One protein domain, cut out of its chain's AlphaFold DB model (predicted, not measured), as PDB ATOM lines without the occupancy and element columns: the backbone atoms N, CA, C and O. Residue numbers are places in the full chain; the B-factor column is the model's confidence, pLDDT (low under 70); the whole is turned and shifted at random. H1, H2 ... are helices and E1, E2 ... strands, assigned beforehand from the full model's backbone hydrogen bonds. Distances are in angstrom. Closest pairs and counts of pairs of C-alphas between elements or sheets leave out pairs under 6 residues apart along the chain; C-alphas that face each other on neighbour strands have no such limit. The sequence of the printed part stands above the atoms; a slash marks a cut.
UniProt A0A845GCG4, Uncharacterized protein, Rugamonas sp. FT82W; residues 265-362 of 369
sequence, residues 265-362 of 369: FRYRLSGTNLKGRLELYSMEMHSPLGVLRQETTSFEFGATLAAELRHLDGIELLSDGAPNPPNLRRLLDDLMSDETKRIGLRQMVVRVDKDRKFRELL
ATOM      1  N   PHE A 265     158.713 177.532 151.461       89.88
ATOM      2  CA  PHE A 265     157.912 176.520 152.116       89.88
ATOM      3  C   PHE A 265     157.136 175.710 151.086       89.88
ATOM      4  O   PHE A 265     156.812 176.161 149.981       89.88
ATOM      5  N   ARG A 266     156.818 174.485 151.474       88.25
ATOM      6  CA  ARG A 266     155.843 173.635 150.811       88.25
ATOM      7  C   ARG A 266     154.909 173.070 151.860       88.25
ATOM      8  O   ARG A 266     155.260 172.970 153.042       88.25
ATOM      9  N   TYR A 267     153.703 172.730 151.426       87.44
ATOM     10  CA  TYR A 267     152.717 172.137 152.310       87.44
ATOM     11  C   TYR A 267     152.168 170.820 151.772       87.44
ATOM     12  O   TYR A 267     152.119 170.579 150.566       87.44
ATOM     13  N   ARG A 268     151.729 169.967 152.696       87.00
ATOM     14  CA  ARG A 268     150.986 168.744 152.398       87.00
ATOM     15  C   ARG A 268     149.766 168.658 153.306       87.00
ATOM     16  O   ARG A 268     149.871 168.838 154.519       87.00
ATOM     17  N   LEU A 269     148.609 168.373 152.717       85.56
ATOM     18  CA  LEU A 269     147.371 168.118 153.450       85.56
ATOM     19  C   LEU A 269     147.111 166.615 153.534       85.56
ATOM     20  O   LEU A 269     147.196 165.898 152.540       85.56
ATOM     21  N   SER A 270     146.763 166.134 154.724       85.25
ATOM     22  CA  SER A 270     146.341 164.751 154.961       85.25
ATOM     23  C   SER A 270     145.145 164.684 155.923       85.25
ATOM     24  O   SER A 270     144.705 165.696 156.475       85.25
ATOM     25  N   GLY A 271     144.547 163.500 156.084       80.94
ATOM     26  CA  GLY A 271     143.396 163.258 156.968       80.94
ATOM     27  C   GLY A 271     142.045 163.189 156.245       80.94
ATOM     28  O   GLY A 271     141.993 162.974 155.037       80.94
ATOM     29  N   THR A 272     140.951 163.408 156.981       76.50
ATOM     30  CA  THR A 272     139.554 163.350 156.499       76.50
ATOM     31  C   THR A 272     138.831 164.690 156.675       76.50
ATOM     32  O   THR A 272     139.375 165.635 157.249       76.50
ATOM     33  N   ASN A 273     137.588 164.810 156.202       68.81
ATOM     34  CA  ASN A 273     136.798 166.054 156.284       68.81
ATOM     35  C   ASN A 273     136.370 166.420 157.707       68.81
ATOM     36  O   ASN A 273     135.897 167.525 157.943       68.81
ATOM     37  N   LEU A 274     136.563 165.508 158.662       71.69
ATOM     38  CA  LEU A 274     136.282 165.729 160.080       71.69
ATOM     39  C   LEU A 274     137.533 166.138 160.868       71.69
ATOM     40  O   LEU A 274     137.427 166.873 161.850       71.69
ATOM     41  N   LYS A 275     138.707 165.666 160.436       81.00
ATOM     42  CA  LYS A 275     140.015 165.969 161.025       81.00
ATOM     43  C   LYS A 275     141.067 166.018 159.928       81.00
ATOM     44  O   LYS A 275     141.308 165.008 159.266       81.00
ATOM     45  N   GLY A 276     141.699 167.170 159.754       82.38
ATOM     46  CA  GLY A 276     142.799 167.327 158.814       82.38
ATOM     47  C   GLY A 276     144.122 167.576 159.522       82.38
ATOM     48  O   GLY A 276     144.166 167.995 160.679       82.38
ATOM     49  N   ARG A 277     145.200 167.291 158.798       86.44
ATOM     50  CA  ARG A 277     146.573 167.570 159.197       86.44
ATOM     51  C   ARG A 277     147.251 168.363 158.086       86.44
ATOM     52  O   ARG A 277     147.178 167.974 156.920       86.44
ATOM     53  N   LEU A 278     147.892 169.464 158.457       85.44
ATOM     54  CA  LEU A 278     148.704 170.309 157.584       85.44
ATOM     55  C   LEU A 278     150.148 170.088 157.988       85.44
ATOM     56  O   LEU A 278     150.520 170.336 159.131       85.44
ATOM     57  N   GLU A 279     150.945 169.616 157.049       88.62
ATOM     58  CA  GLU A 279     152.384 169.488 157.194       88.62
ATOM     59  C   GLU A 279     153.037 170.631 156.426       88.62
ATOM     60  O   GLU A 279     152.797 170.785 155.231       88.62
ATOM     61  N   LEU A 280     153.842 171.433 157.119       87.44
ATOM     62  CA  LEU A 280     154.694 172.464 156.541       87.44
ATOM     63  C   LEU A 280     156.144 172.006 156.630       87.44
ATOM     64  O   LEU A 280     156.598 171.561 157.684       87.44
ATOM     65  N   TYR A 281     156.884 172.146 155.543       86.12
ATOM     66  CA  TYR A 281     158.321 171.909 155.528       86.12
ATOM     67  C   TYR A 281     158.984 172.905 154.582       86.12
ATOM     68  O   TYR A 281     158.341 173.465 153.692       86.12
ATOM     69  N   SER A 282     160.266 173.175 154.812       87.12
ATOM     70  CA  SER A 282     161.020 174.052 153.929       87.12
ATOM     71  C   SER A 282     161.562 173.276 152.736       87.12
ATOM     72  O   SER A 282     161.883 172.089 152.838       87.12
ATOM     73  N   MET A 283     161.728 173.972 151.619       87.06
ATOM     74  CA  MET A 283     162.577 173.520 150.533       87.06
ATOM     75  C   MET A 283     164.018 173.361 151.015       87.06
ATOM     76  O   MET A 283     164.447 173.978 151.995       87.06
ATOM     77  N   GLU A 284     164.747 172.503 150.311       89.31
ATOM     78  CA  GLU A 284     166.177 172.341 150.499       89.31
ATOM     79  C   GLU A 284     166.908 173.479 149.784       89.31
ATOM     80  O   GLU A 284     166.758 173.646 148.573       89.31
ATOM     81  N   MET A 285     167.675 174.269 150.534       89.62
ATOM     82  CA  MET A 285     168.464 175.371 149.984       89.62
ATOM     83  C   MET A 285     169.939 175.163 150.305       89.62
ATOM     84  O   MET A 285     170.301 174.818 151.432       89.62
ATOM     85  N   HIS A 286     170.806 175.419 149.332       90.94
ATOM     86  CA  HIS A 286     172.246 175.393 149.552       90.94
ATOM     87  C   HIS A 286     172.737 176.769 149.988       90.94
ATOM     88  O   HIS A 286     172.402 177.791 149.393       90.94
ATOM     89  N   SER A 287     173.550 176.784 151.037       90.38
ATOM     90  CA  SER A 287     174.202 177.981 151.556       90.38
ATOM     91  C   SER A 287     175.680 177.698 151.842       90.38
ATOM     92  O   SER A 287     176.068 176.531 151.948       90.38
ATOM     93  N   PRO A 288     176.505 178.738 152.059       88.00
ATOM     94  CA  PRO A 288     177.877 178.582 152.534       88.00
ATOM     95  C   PRO A 288     178.019 177.748 153.814       88.00
ATOM     96  O   PRO A 288     179.082 177.185 154.058       88.00
ATOM     97  N   LEU A 289     176.963 177.644 154.628       85.50
ATOM     98  CA  LEU A 289     176.961 176.829 155.844       85.50
ATOM     99  C   LEU A 289     176.661 175.351 155.612       85.50
ATOM    100  O   LEU A 289     176.831 174.553 156.530       85.50
ATOM    101  N   GLY A 290     176.196 174.988 154.423       89.06
ATOM    102  CA  GLY A 290     175.641 173.679 154.129       89.06
ATOM    103  C   GLY A 290     174.187 173.789 153.696       89.06
ATOM    104  O   GLY A 290     173.760 174.780 153.093       89.06
ATOM    105  N   VAL A 291     173.429 172.744 153.988       90.69
ATOM    106  CA  VAL A 291     172.066 172.578 153.499       90.69
ATOM    107  C   VAL A 291     171.080 173.109 154.536       90.69
ATOM    108  O   VAL A 291     171.007 172.626 155.669       90.69
ATOM    109  N   LEU A 292     170.321 174.130 154.143       89.56
ATOM    110  CA  LEU A 292     169.236 174.704 154.923       89.56
ATOM    111  C   LEU A 292     167.985 173.875 154.657       89.56
ATOM    112  O   LEU A 292     167.434 173.886 153.554       89.56
ATOM    113  N   ARG A 293     167.551 173.130 155.668       84.75
ATOM    114  CA  ARG A 293     166.330 172.340 155.592       84.75
ATOM    115  C   ARG A 293     165.734 172.195 156.972       84.75
ATOM    116  O   ARG A 293     166.409 171.771 157.903       84.75
ATOM    117  N   GLN A 294     164.456 172.512 157.087       78.88
ATOM    118  CA  GLN A 294     163.707 172.327 158.310       78.88
ATOM    119  C   GLN A 294     163.060 170.940 158.358       78.88
ATOM    120  O   GLN A 294     162.602 170.410 157.345       78.88
ATOM    121  N   GLU A 295     162.958 170.383 159.563       76.88
ATOM    122  CA  GLU A 295     162.062 169.266 159.844       76.88
ATOM    123  C   GLU A 295     160.589 169.678 159.705       76.88
ATOM    124  O   GLU A 295     160.197 170.816 159.994       76.88
ATOM    125  N   THR A 296     159.768 168.721 159.271       84.56
ATOM    126  CA  THR A 296     158.332 168.898 159.057       84.56
ATOM    127  C   THR A 296     157.629 169.350 160.335       84.56
ATOM    128  O   THR A 296     157.692 168.684 161.366       84.56
ATOM    129  N   THR A 297     156.899 170.460 160.254       85.19
ATOM    130  CA  THR A 297     156.003 170.931 161.316       85.19
ATOM    131  C   THR A 297     154.575 170.547 160.960       85.19
ATOM    132  O   THR A 297     154.106 170.871 159.871       85.19
ATOM    133  N   SER A 298     153.874 169.857 161.860       86.31
ATOM    134  CA  SER A 298     152.504 169.411 161.607       86.31
ATOM    135  C   SER A 298     151.485 170.050 162.536       86.31
ATOM    136  O   SER A 298     151.694 170.084 163.746       86.31
ATOM    137  N   PHE A 299     150.355 170.448 161.964       85.69
ATOM    138  CA  PHE A 299     149.223 171.048 162.658       85.69
ATOM    139  C   PHE A 299     147.982 170.193 162.449       85.69
ATOM    140  O   PHE A 299     147.633 169.876 161.310       85.69
ATOM    141  N   GLU A 300     147.306 169.838 163.535       86.00
ATOM    142  CA  GLU A 300     146.005 169.175 163.476       86.00
ATOM    143  C   GLU A 300     144.882 170.206 163.575       86.00
ATOM    144  O   GLU A 300     144.956 171.155 164.354       86.00
ATOM    145  N   PHE A 301     143.817 170.013 162.800       81.94
ATOM    146  CA  PHE A 301     142.658 170.900 162.827       81.94
ATOM    147  C   PHE A 301     141.342 170.165 162.589       81.94
ATOM    148  O   PHE A 301     141.274 169.078 162.012       81.94
ATOM    149  N   GLY A 302     140.270 170.802 163.060       81.50
ATOM    150  CA  GLY A 302     138.908 170.294 162.952       81.50
ATOM    151  C   GLY A 302     138.286 170.457 161.564       81.50
ATOM    152  O   GLY A 302     138.843 171.079 160.656       81.50
ATOM    153  N   ALA A 303     137.075 169.919 161.442       77.88
ATOM    154  CA  ALA A 303     136.332 169.776 160.193       77.88
ATOM    155  C   ALA A 303     136.235 171.057 159.343       77.88
ATOM    156  O   ALA A 303     136.444 171.016 158.134       77.88
ATOM    157  N   THR A 304     135.960 172.206 159.969       77.31
ATOM    158  CA  THR A 304     135.743 173.477 159.259       77.31
ATOM    159  C   THR A 304     136.974 173.936 158.481       77.31
ATOM    160  O   THR A 304     136.854 174.322 157.324       77.31
ATOM    161  N   LEU A 305     138.161 173.871 159.093       76.19
ATOM    162  CA  LEU A 305     139.401 174.260 158.421       76.19
ATOM    163  C   LEU A 305     139.835 173.203 157.396       76.19
ATOM    164  O   LEU A 305     140.402 173.546 156.364       76.19
ATOM    165  N   ALA A 306     139.516 171.930 157.650       76.75
ATOM    166  CA  ALA A 306     139.821 170.841 156.733       76.75
ATOM    167  C   ALA A 306     139.047 170.915 155.422       76.75
ATOM    168  O   ALA A 306     139.658 170.782 154.364       76.75
ATOM    169  N   ALA A 307     137.741 171.167 155.484       74.31
ATOM    170  CA  ALA A 307     136.920 171.345 154.290       74.31
ATOM    171  C   ALA A 307     137.393 172.550 153.456       74.31
ATOM    172  O   ALA A 307     137.516 172.456 152.240       74.31
ATOM    173  N   GLU A 308     137.729 173.661 154.115       75.88
ATOM    174  CA  GLU A 308     138.203 174.878 153.449       75.88
ATOM    175  C   GLU A 308     139.571 174.703 152.785       75.88
ATOM    176  O   GLU A 308     139.729 175.031 151.613       75.88
ATOM    177  N   LEU A 309     140.562 174.146 153.485       76.06
ATOM    178  CA  LEU A 309     141.888 173.928 152.899       76.06
ATOM    179  C   LEU A 309     141.849 172.911 151.754       76.06
ATOM    180  O   LEU A 309     142.504 173.136 150.742       76.06
ATOM    181  N   ARG A 310     141.052 171.838 151.864       74.56
ATOM    182  CA  ARG A 310     140.861 170.884 150.757       74.56
ATOM    183  C   ARG A 310     140.163 171.504 149.558       74.56
ATOM    184  O   ARG A 310     140.469 171.124 148.433       74.56
ATOM    185  N   HIS A 311     139.256 172.448 149.788       75.12
ATOM    186  CA  HIS A 311     138.630 173.184 148.703       75.12
ATOM    187  C   HIS A 311     139.623 174.077 147.961       75.12
ATOM    188  O   HIS A 311     139.666 174.057 146.734       75.12
ATOM    189  N   LEU A 312     140.460 174.813 148.698       73.00
ATOM    190  CA  LEU A 312     141.500 175.652 148.097       73.00
ATOM    191  C   LEU A 312     142.587 174.847 147.393       73.00
ATOM    192  O   LEU A 312     143.101 175.287 146.372       73.00
ATOM    193  N   ASP A 313     142.900 173.664 147.913       69.56
ATOM    194  CA  ASP A 313     143.837 172.715 147.308       69.56
ATOM    195  C   ASP A 313     143.205 171.924 146.139       69.56
ATOM    196  O   ASP A 313     143.802 170.988 145.609       69.56
ATOM    197  N   GLY A 314     141.965 172.250 145.750       66.06
ATOM    198  CA  GLY A 314     141.259 171.616 144.633       66.06
ATOM    199  C   GLY A 314     140.913 170.138 144.848       66.06
ATOM    200  O   GLY A 314     140.525 169.462 143.898       66.06
ATOM    201  N   ILE A 315     141.044 169.626 146.077       60.31
ATOM    202  CA  ILE A 315     140.753 168.230 146.436       60.31
ATOM    203  C   ILE A 315     139.236 167.994 146.498       60.31
ATOM    204  O   ILE A 315     138.770 166.924 146.113       60.31
ATOM    205  N   GLU A 316     138.454 168.975 146.964       57.31
ATOM    206  CA  GLU A 316     136.996 168.845 147.103       57.31
ATOM    207  C   GLU A 316     136.235 170.099 146.645       57.31
ATOM    208  O   GLU A 316     136.659 171.236 146.848       57.31
ATOM    209  N   LEU A 317     135.056 169.904 146.050       46.97
ATOM    210  CA  LEU A 317     134.105 170.985 145.784       46.97
ATOM    211  C   LEU A 317     133.282 171.237 147.055       46.97
ATOM    212  O   LEU A 317     132.616 170.323 147.543       46.97
ATOM    213  N   LEU A 318     133.299 172.464 147.590       52.56
ATOM    214  CA  LEU A 318     132.335 172.847 148.624       52.56
ATOM    215  C   LEU A 318     130.927 172.804 148.023       52.56
ATOM    216  O   LEU A 318     130.686 173.321 146.935       52.56
ATOM    217  N   SER A 319     129.986 172.193 148.739       47.06
ATOM    218  CA  SER A 319     128.569 172.299 148.405       47.06
ATOM    219  C   SER A 319     128.085 173.733 148.651       47.06
ATOM    220  O   SER A 319     128.456 174.349 149.650       47.06
ATOM    221  N   ASP A 320     127.211 174.253 147.777       42.97
ATOM    222  CA  ASP A 320     126.657 175.628 147.805       42.97
ATOM    223  C   ASP A 320     125.965 176.036 149.132       42.97
ATOM    224  O   ASP A 320     125.581 177.189 149.315       42.97
ATOM    225  N   GLY A 321     125.801 175.104 150.079       41.78
ATOM    226  CA  GLY A 321     125.229 175.324 151.410       41.78
ATOM    227  C   GLY A 321     126.234 175.302 152.567       41.78
ATOM    228  O   GLY A 321     125.806 175.297 153.724       41.78
ATOM    229  N   ALA A 322     127.546 175.243 152.306       46.09
ATOM    230  CA  ALA A 322     128.547 175.215 153.368       46.09
ATOM    231  C   ALA A 322     128.504 176.521 154.196       46.09
ATOM    232  O   ALA A 322     128.515 177.619 153.628       46.09
ATOM    233  N   PRO A 323     128.442 176.441 155.541       43.84
ATOM    234  CA  PRO A 323     128.396 177.622 156.391       43.84
ATOM    235  C   PRO A 323     129.654 178.454 156.161       43.84
ATOM    236  O   PRO A 323     130.752 177.988 156.437       43.84
ATOM    237  N   ASN A 324     129.467 179.678 155.659       51.12
ATOM    238  CA  ASN A 324     130.504 180.660 155.344       51.12
ATOM    239  C   ASN A 324     131.375 180.891 156.596       51.12
ATOM    240  O   ASN A 324     130.943 181.609 157.508       51.12
ATOM    241  N   PRO A 325     132.549 180.247 156.716       52.28
ATOM    242  CA  PRO A 325     133.222 180.181 157.998       52.28
ATOM    243  C   PRO A 325     133.837 181.541 158.346       52.28
ATOM    244  O   PRO A 325     134.000 182.407 157.471       52.28
ATOM    245  N   PRO A 326     134.170 181.779 159.630       53.75
ATOM    246  CA  PRO A 326     134.972 182.939 160.012       53.75
ATOM    247  C   PRO A 326     136.212 183.025 159.114       53.75
ATOM    248  O   PRO A 326     136.720 181.989 158.695       53.75
ATOM    249  N   ASN A 327     136.667 184.251 158.806       66.81
ATOM    250  CA  ASN A 327     137.811 184.530 157.923       66.81
ATOM    251  C   ASN A 327     138.867 183.418 158.028       66.81
ATOM    252  O   ASN A 327     139.487 183.297 159.080       66.81
ATOM    253  N   LEU A 328     139.068 182.624 156.966       68.06
ATOM    254  CA  LEU A 328     140.049 181.526 156.917       68.06
ATOM    255  C   LEU A 328     141.420 181.970 157.437       68.06
ATOM    256  O   LEU A 328     142.075 181.257 158.186       68.06
ATOM    257  N   ARG A 329     141.798 183.204 157.093       68.56
ATOM    258  CA  ARG A 329     142.973 183.881 157.631       68.56
ATOM    259  C   ARG A 329     143.009 183.877 159.159       68.56
ATOM    260  O   ARG A 329     144.028 183.521 159.711       68.56
ATOM    261  N   ARG A 330     141.909 184.218 159.837       72.06
ATOM    262  CA  ARG A 330     141.826 184.185 161.302       72.06
ATOM    263  C   ARG A 330     141.986 182.764 161.840       72.06
ATOM    264  O   ARG A 330     142.725 182.585 162.783       72.06
ATOM    265  N   LEU A 331     141.341 181.765 161.231       72.38
ATOM    266  CA  LEU A 331     141.479 180.368 161.670       72.38
ATOM    267  C   LEU A 331     142.914 179.843 161.513       72.38
ATOM    268  O   LEU A 331     143.397 179.124 162.380       72.38
ATOM    269  N   LEU A 332     143.589 180.206 160.420       72.06
ATOM    270  CA  LEU A 332     144.993 179.863 160.192       72.06
ATOM    271  C   LEU A 332     145.927 180.657 161.104       72.06
ATOM    272  O   LEU A 332     146.843 180.076 161.671       72.06
ATOM    273  N   ASP A 333     145.681 181.955 161.284       71.38
ATOM    274  CA  ASP A 333     146.438 182.798 162.207       71.38
ATOM    275  C   ASP A 333     146.298 182.255 163.644       71.38
ATOM    276  O   ASP A 333     147.306 182.107 164.326       71.38
ATOM    277  N   ASP A 334     145.090 181.873 164.076       73.12
ATOM    278  CA  ASP A 334     144.814 181.278 165.392       73.12
ATOM    279  C   ASP A 334     145.519 179.919 165.559       73.12
ATOM    280  O   ASP A 334     146.108 179.654 166.606       73.12
ATOM    281  N   LEU A 335     145.494 179.066 164.528       71.44
ATOM    282  CA  LEU A 335     146.129 177.743 164.552       71.44
ATOM    283  C   LEU A 335     147.661 177.820 164.583       71.44
ATOM    284  O   LEU A 335     148.310 176.923 165.112       71.44
ATOM    285  N   MET A 336     148.242 178.849 163.968       67.25
ATOM    286  CA  MET A 336     149.652 178.843 163.588       67.25
ATOM    287  C   MET A 336     150.490 179.961 164.213       67.25
ATOM    288  O   MET A 336     151.672 180.084 163.878       67.25
ATOM    289  N   SER A 337     149.899 180.811 165.058       70.19
ATOM    290  CA  SER A 337     150.442 182.143 165.366       70.19
ATOM    291  C   SER A 337     151.890 182.173 165.860       70.19
ATOM    292  O   SER A 337     152.625 183.076 165.449       70.19
ATOM    293  N   ASP A 338     152.320 181.235 166.704       75.81
ATOM    294  CA  ASP A 338     153.673 181.245 167.273       75.81
ATOM    295  C   ASP A 338     154.610 180.261 166.564       75.81
ATOM    296  O   ASP A 338     155.766 180.604 166.291       75.81
ATOM    297  N   GLU A 339     154.123 179.096 166.147       80.75
ATOM    298  CA  GLU A 339     154.900 178.107 165.401       80.75
ATOM    299  C   GLU A 339     155.313 178.616 164.016       80.75
ATOM    300  O   GLU A 339     156.463 178.423 163.618       80.75
ATOM    301  N   THR A 340     154.438 179.314 163.283       78.81
ATOM    302  CA  THR A 340     154.811 179.846 161.957       78.81
ATOM    303  C   THR A 340     155.802 180.996 162.049       78.81
ATOM    304  O   THR A 340     156.768 181.056 161.286       78.81
ATOM    305  N   LYS A 341     155.664 181.852 163.066       82.62
ATOM    306  CA  LYS A 341     156.678 182.869 163.373       82.62
ATOM    307  C   LYS A 341     158.001 182.236 163.782       82.62
ATOM    308  O   LYS A 341     159.044 182.788 163.436       82.62
ATOM    309  N   ARG A 342     157.988 181.097 164.482       86.25
ATOM    310  CA  ARG A 342     159.206 180.353 164.841       86.25
ATOM    311  C   ARG A 342     159.943 179.848 163.604       86.25
ATOM    312  O   ARG A 342     161.160 179.965 163.561       86.25
ATOM    313  N   ILE A 343     159.226 179.370 162.589       87.81
ATOM    314  CA  ILE A 343     159.831 178.880 161.335       87.81
ATOM    315  C   ILE A 343     160.103 179.990 160.311       87.81
ATOM    316  O   ILE A 343     160.852 179.796 159.365       87.81
ATOM    317  N   GLY A 344     159.551 181.188 160.524       89.38
ATOM    318  CA  GLY A 344     159.795 182.356 159.672       89.38
ATOM    319  C   GLY A 344     158.787 182.489 158.540       89.38
ATOM    320  O   GLY A 344     159.021 183.221 157.592       89.38
ATOM    321  N   LEU A 345     157.638 181.834 158.641       88.88
ATOM    322  CA  LEU A 345     156.539 182.045 157.720       88.88
ATOM    323  C   LEU A 345     155.672 183.204 158.223       88.88
ATOM    324  O   LEU A 345     155.120 183.144 159.322       88.88
ATOM    325  N   ARG A 346     155.556 184.273 157.427       85.00
ATOM    326  CA  ARG A 346     154.771 185.454 157.820       85.00
ATOM    327  C   ARG A 346     153.267 185.217 157.693       85.00
ATOM    328  O   ARG A 346     152.522 185.593 158.596       85.00
ATOM    329  N   GLN A 347     152.822 184.679 156.554       79.19
ATOM    330  CA  GLN A 347     151.411 184.453 156.212       79.19
ATOM    331  C   GLN A 347     151.276 183.288 155.224       79.19
ATOM    332  O   GLN A 347     152.095 183.155 154.323       79.19
ATOM    333  N   MET A 348     150.208 182.493 155.355       74.56
ATOM    334  CA  MET A 348     149.872 181.428 154.390       74.56
ATOM    335  C   MET A 348     148.887 181.845 153.295       74.56
ATOM    336  O   MET A 348     148.830 181.180 152.269       74.56
ATOM    337  N   VAL A 349     148.085 182.895 153.494       68.31
ATOM    338  CA  VAL A 349     146.982 183.269 152.585       68.31
ATOM    339  C   VAL A 349     147.070 184.756 152.270       68.31
ATOM    340  O   VAL A 349     147.106 185.565 153.198       68.31
ATOM    341  N   VAL A 350     147.061 185.129 150.984       60.34
ATOM    342  CA  VAL A 350     147.298 186.530 150.575       60.34
ATOM    343  C   VAL A 350     146.049 187.350 150.298       60.34
ATOM    344  O   VAL A 350     146.092 188.577 150.405       60.34
ATOM    345  N   ARG A 351     144.908 186.734 149.987       56.19
ATOM    346  CA  ARG A 351     143.738 187.522 149.593       56.19
ATOM    347  C   ARG A 351     142.439 186.873 150.026       56.19
ATOM    348  O   ARG A 351     142.245 185.678 149.872       56.19
ATOM    349  N   VAL A 352     141.572 187.700 150.592       51.00
ATOM    350  CA  VAL A 352     140.137 187.464 150.704       51.00
ATOM    351  C   VAL A 352     139.542 188.680 150.012       51.00
ATOM    352  O   VAL A 352     139.711 189.797 150.504       51.00
ATOM    353  N   ASP A 353     138.966 188.507 148.823       46.84
ATOM    354  CA  ASP A 353     138.323 189.633 148.135       46.84
ATOM    355  C   ASP A 353     137.154 190.188 148.976       46.84
ATOM    356  O   ASP A 353     136.682 189.520 149.901       46.84
ATOM    357  N   LYS A 354     136.651 191.387 148.662       47.19
ATOM    358  CA  LYS A 354     135.486 191.988 149.347       47.19
ATOM    359  C   LYS A 354     134.255 191.068 149.333       47.19
ATOM    360  O   LYS A 354     133.475 191.096 150.281       47.19
ATOM    361  N   ASP A 355     134.172 190.190 148.334       51.00
ATOM    362  CA  ASP A 355     133.133 189.165 148.185       51.00
ATOM    363  C   ASP A 355     133.523 187.784 148.749       51.00
ATOM    364  O   ASP A 355     132.792 186.816 148.573       51.00
ATOM    365  N   ARG A 356     134.685 187.651 149.405       51.00
ATOM    366  CA  ARG A 356     135.258 186.385 149.916       51.00
ATOM    367  C   ARG A 356     135.484 185.283 148.863       51.00
ATOM    368  O   ARG A 356     135.719 184.143 149.252       51.00
ATOM    369  N   LYS A 357     135.447 185.610 147.565       45.62
ATOM    370  CA  LYS A 357     135.445 184.632 146.456       45.62
ATOM    371  C   LYS A 357     136.813 184.094 146.036       45.62
ATOM    372  O   LYS A 357     136.879 182.977 145.545       45.62
ATOM    373  N   PHE A 358     137.890 184.852 146.235       44.50
ATOM    374  CA  PHE A 358     139.241 184.405 145.892       44.50
ATOM    375  C   PHE A 358     140.065 184.259 147.162       44.50
ATOM    376  O   PHE A 358     140.250 185.241 147.886       44.50
ATOM    377  N   ARG A 359     140.509 183.029 147.426       62.47
ATOM    378  CA  ARG A 359     141.444 182.649 148.484       62.47
ATOM    379  C   ARG A 359     142.547 181.849 147.802       62.47
ATOM    380  O   ARG A 359     142.266 180.814 147.218       62.47
ATOM    381  N   GLU A 360     143.772 182.347 147.838       67.12
ATOM    382  CA  GLU A 360     144.932 181.645 147.285       67.12
ATOM    383  C   GLU A 360     145.951 181.430 148.399       67.12
ATOM    384  O   GLU A 360     146.195 182.330 149.218       67.12
ATOM    385  N   LEU A 361     146.497 180.214 148.450       72.38
ATOM    386  CA  LEU A 361     147.589 179.868 149.344       72.38
ATOM    387  C   LEU A 361     148.892 180.410 148.754       72.38
ATOM    388  O   LEU A 361     149.205 180.179 147.594       72.38
ATOM    389  N   LEU A 362     149.654 181.131 149.572       76.44
ATOM    390  CA  LEU A 362     150.968 181.665 149.207       76.44
ATOM    391  C   LEU A 362     152.040 180.586 149.050       76.44
ATOM    392  O   LEU A 362     153.075 180.815 148.433       76.44
TER     393      LEU A 362
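This is residues 265 to 362 of the 369 residues of an uncharacterized protein of Rugamonas sp. FT82W (UniProt A0A845GCG4). A twisted three-stranded antiparallel sheet, order E1, E2, E5, has H1 packed slantwise over one face, while E2 runs on into a small hairpin, E3 and E4, that makes one end of the long shape. H2 and H3 graze the sheet, and the loop of residues 313 to 327 makes the other end. The printed part has 98 residues, with five named strands followed by three named helices, class mixed. It is elongated, spanning 52 by 29 by 23 A, and only just compact, close to loose, with a radius of gyration of the C-alphas of 14.8 A.

E1, residues 265 to 271, and E2, residues 275 to 282, form an antiparallel hairpin with N 268 and O 279 2.9 A apart. E5, residues 297 to 302, is antiparallel to E2, with N 280 and O 297 at 2.8 A. H1, residues 303 to 312, is on this sheet in two layers, a helix on one face of a sheet; its height over the sheet is 9.3 A, and it lies over E1 and E2; the closest C-alphas of H1 and E2, those of Ala 306 and Gly 276, are 5.1 A apart. H2, residues 328 to 336, only just touches H1, with 3 pairs of C-alphas within 8 A, the closest Leu 331 and Leu 305 at 7.2 A. H2 only grazes the sheet, and so does H3, residues 339 to 343. E3, residues 285 to 287, and E4, residues 290 to 292, form a hairpin, with N 287 and O 290 at 2.9 A. Every O i to N i+4 pair is within hydrogen-bond range in H1, H2 and H3.

E1 begins at C-alpha 265 (157.912, 176.520, 152.116) and is 20.3 A long; E2 is 23.6 A, E5 17.2 A, H1 14.4 A and H2 12.0 A. H3 ends at C-alpha 343 (159.831, 178.880, 161.335).

The farthest C-alphas, Pro 288 and Gly 321, are 52.8 A apart. The printed part has no cut, and the link from H1 to H2 is long. Mean pLDDT of the printed part is 73.5, with 31 residues under 70, among them 313 to 329 and 349 to 360.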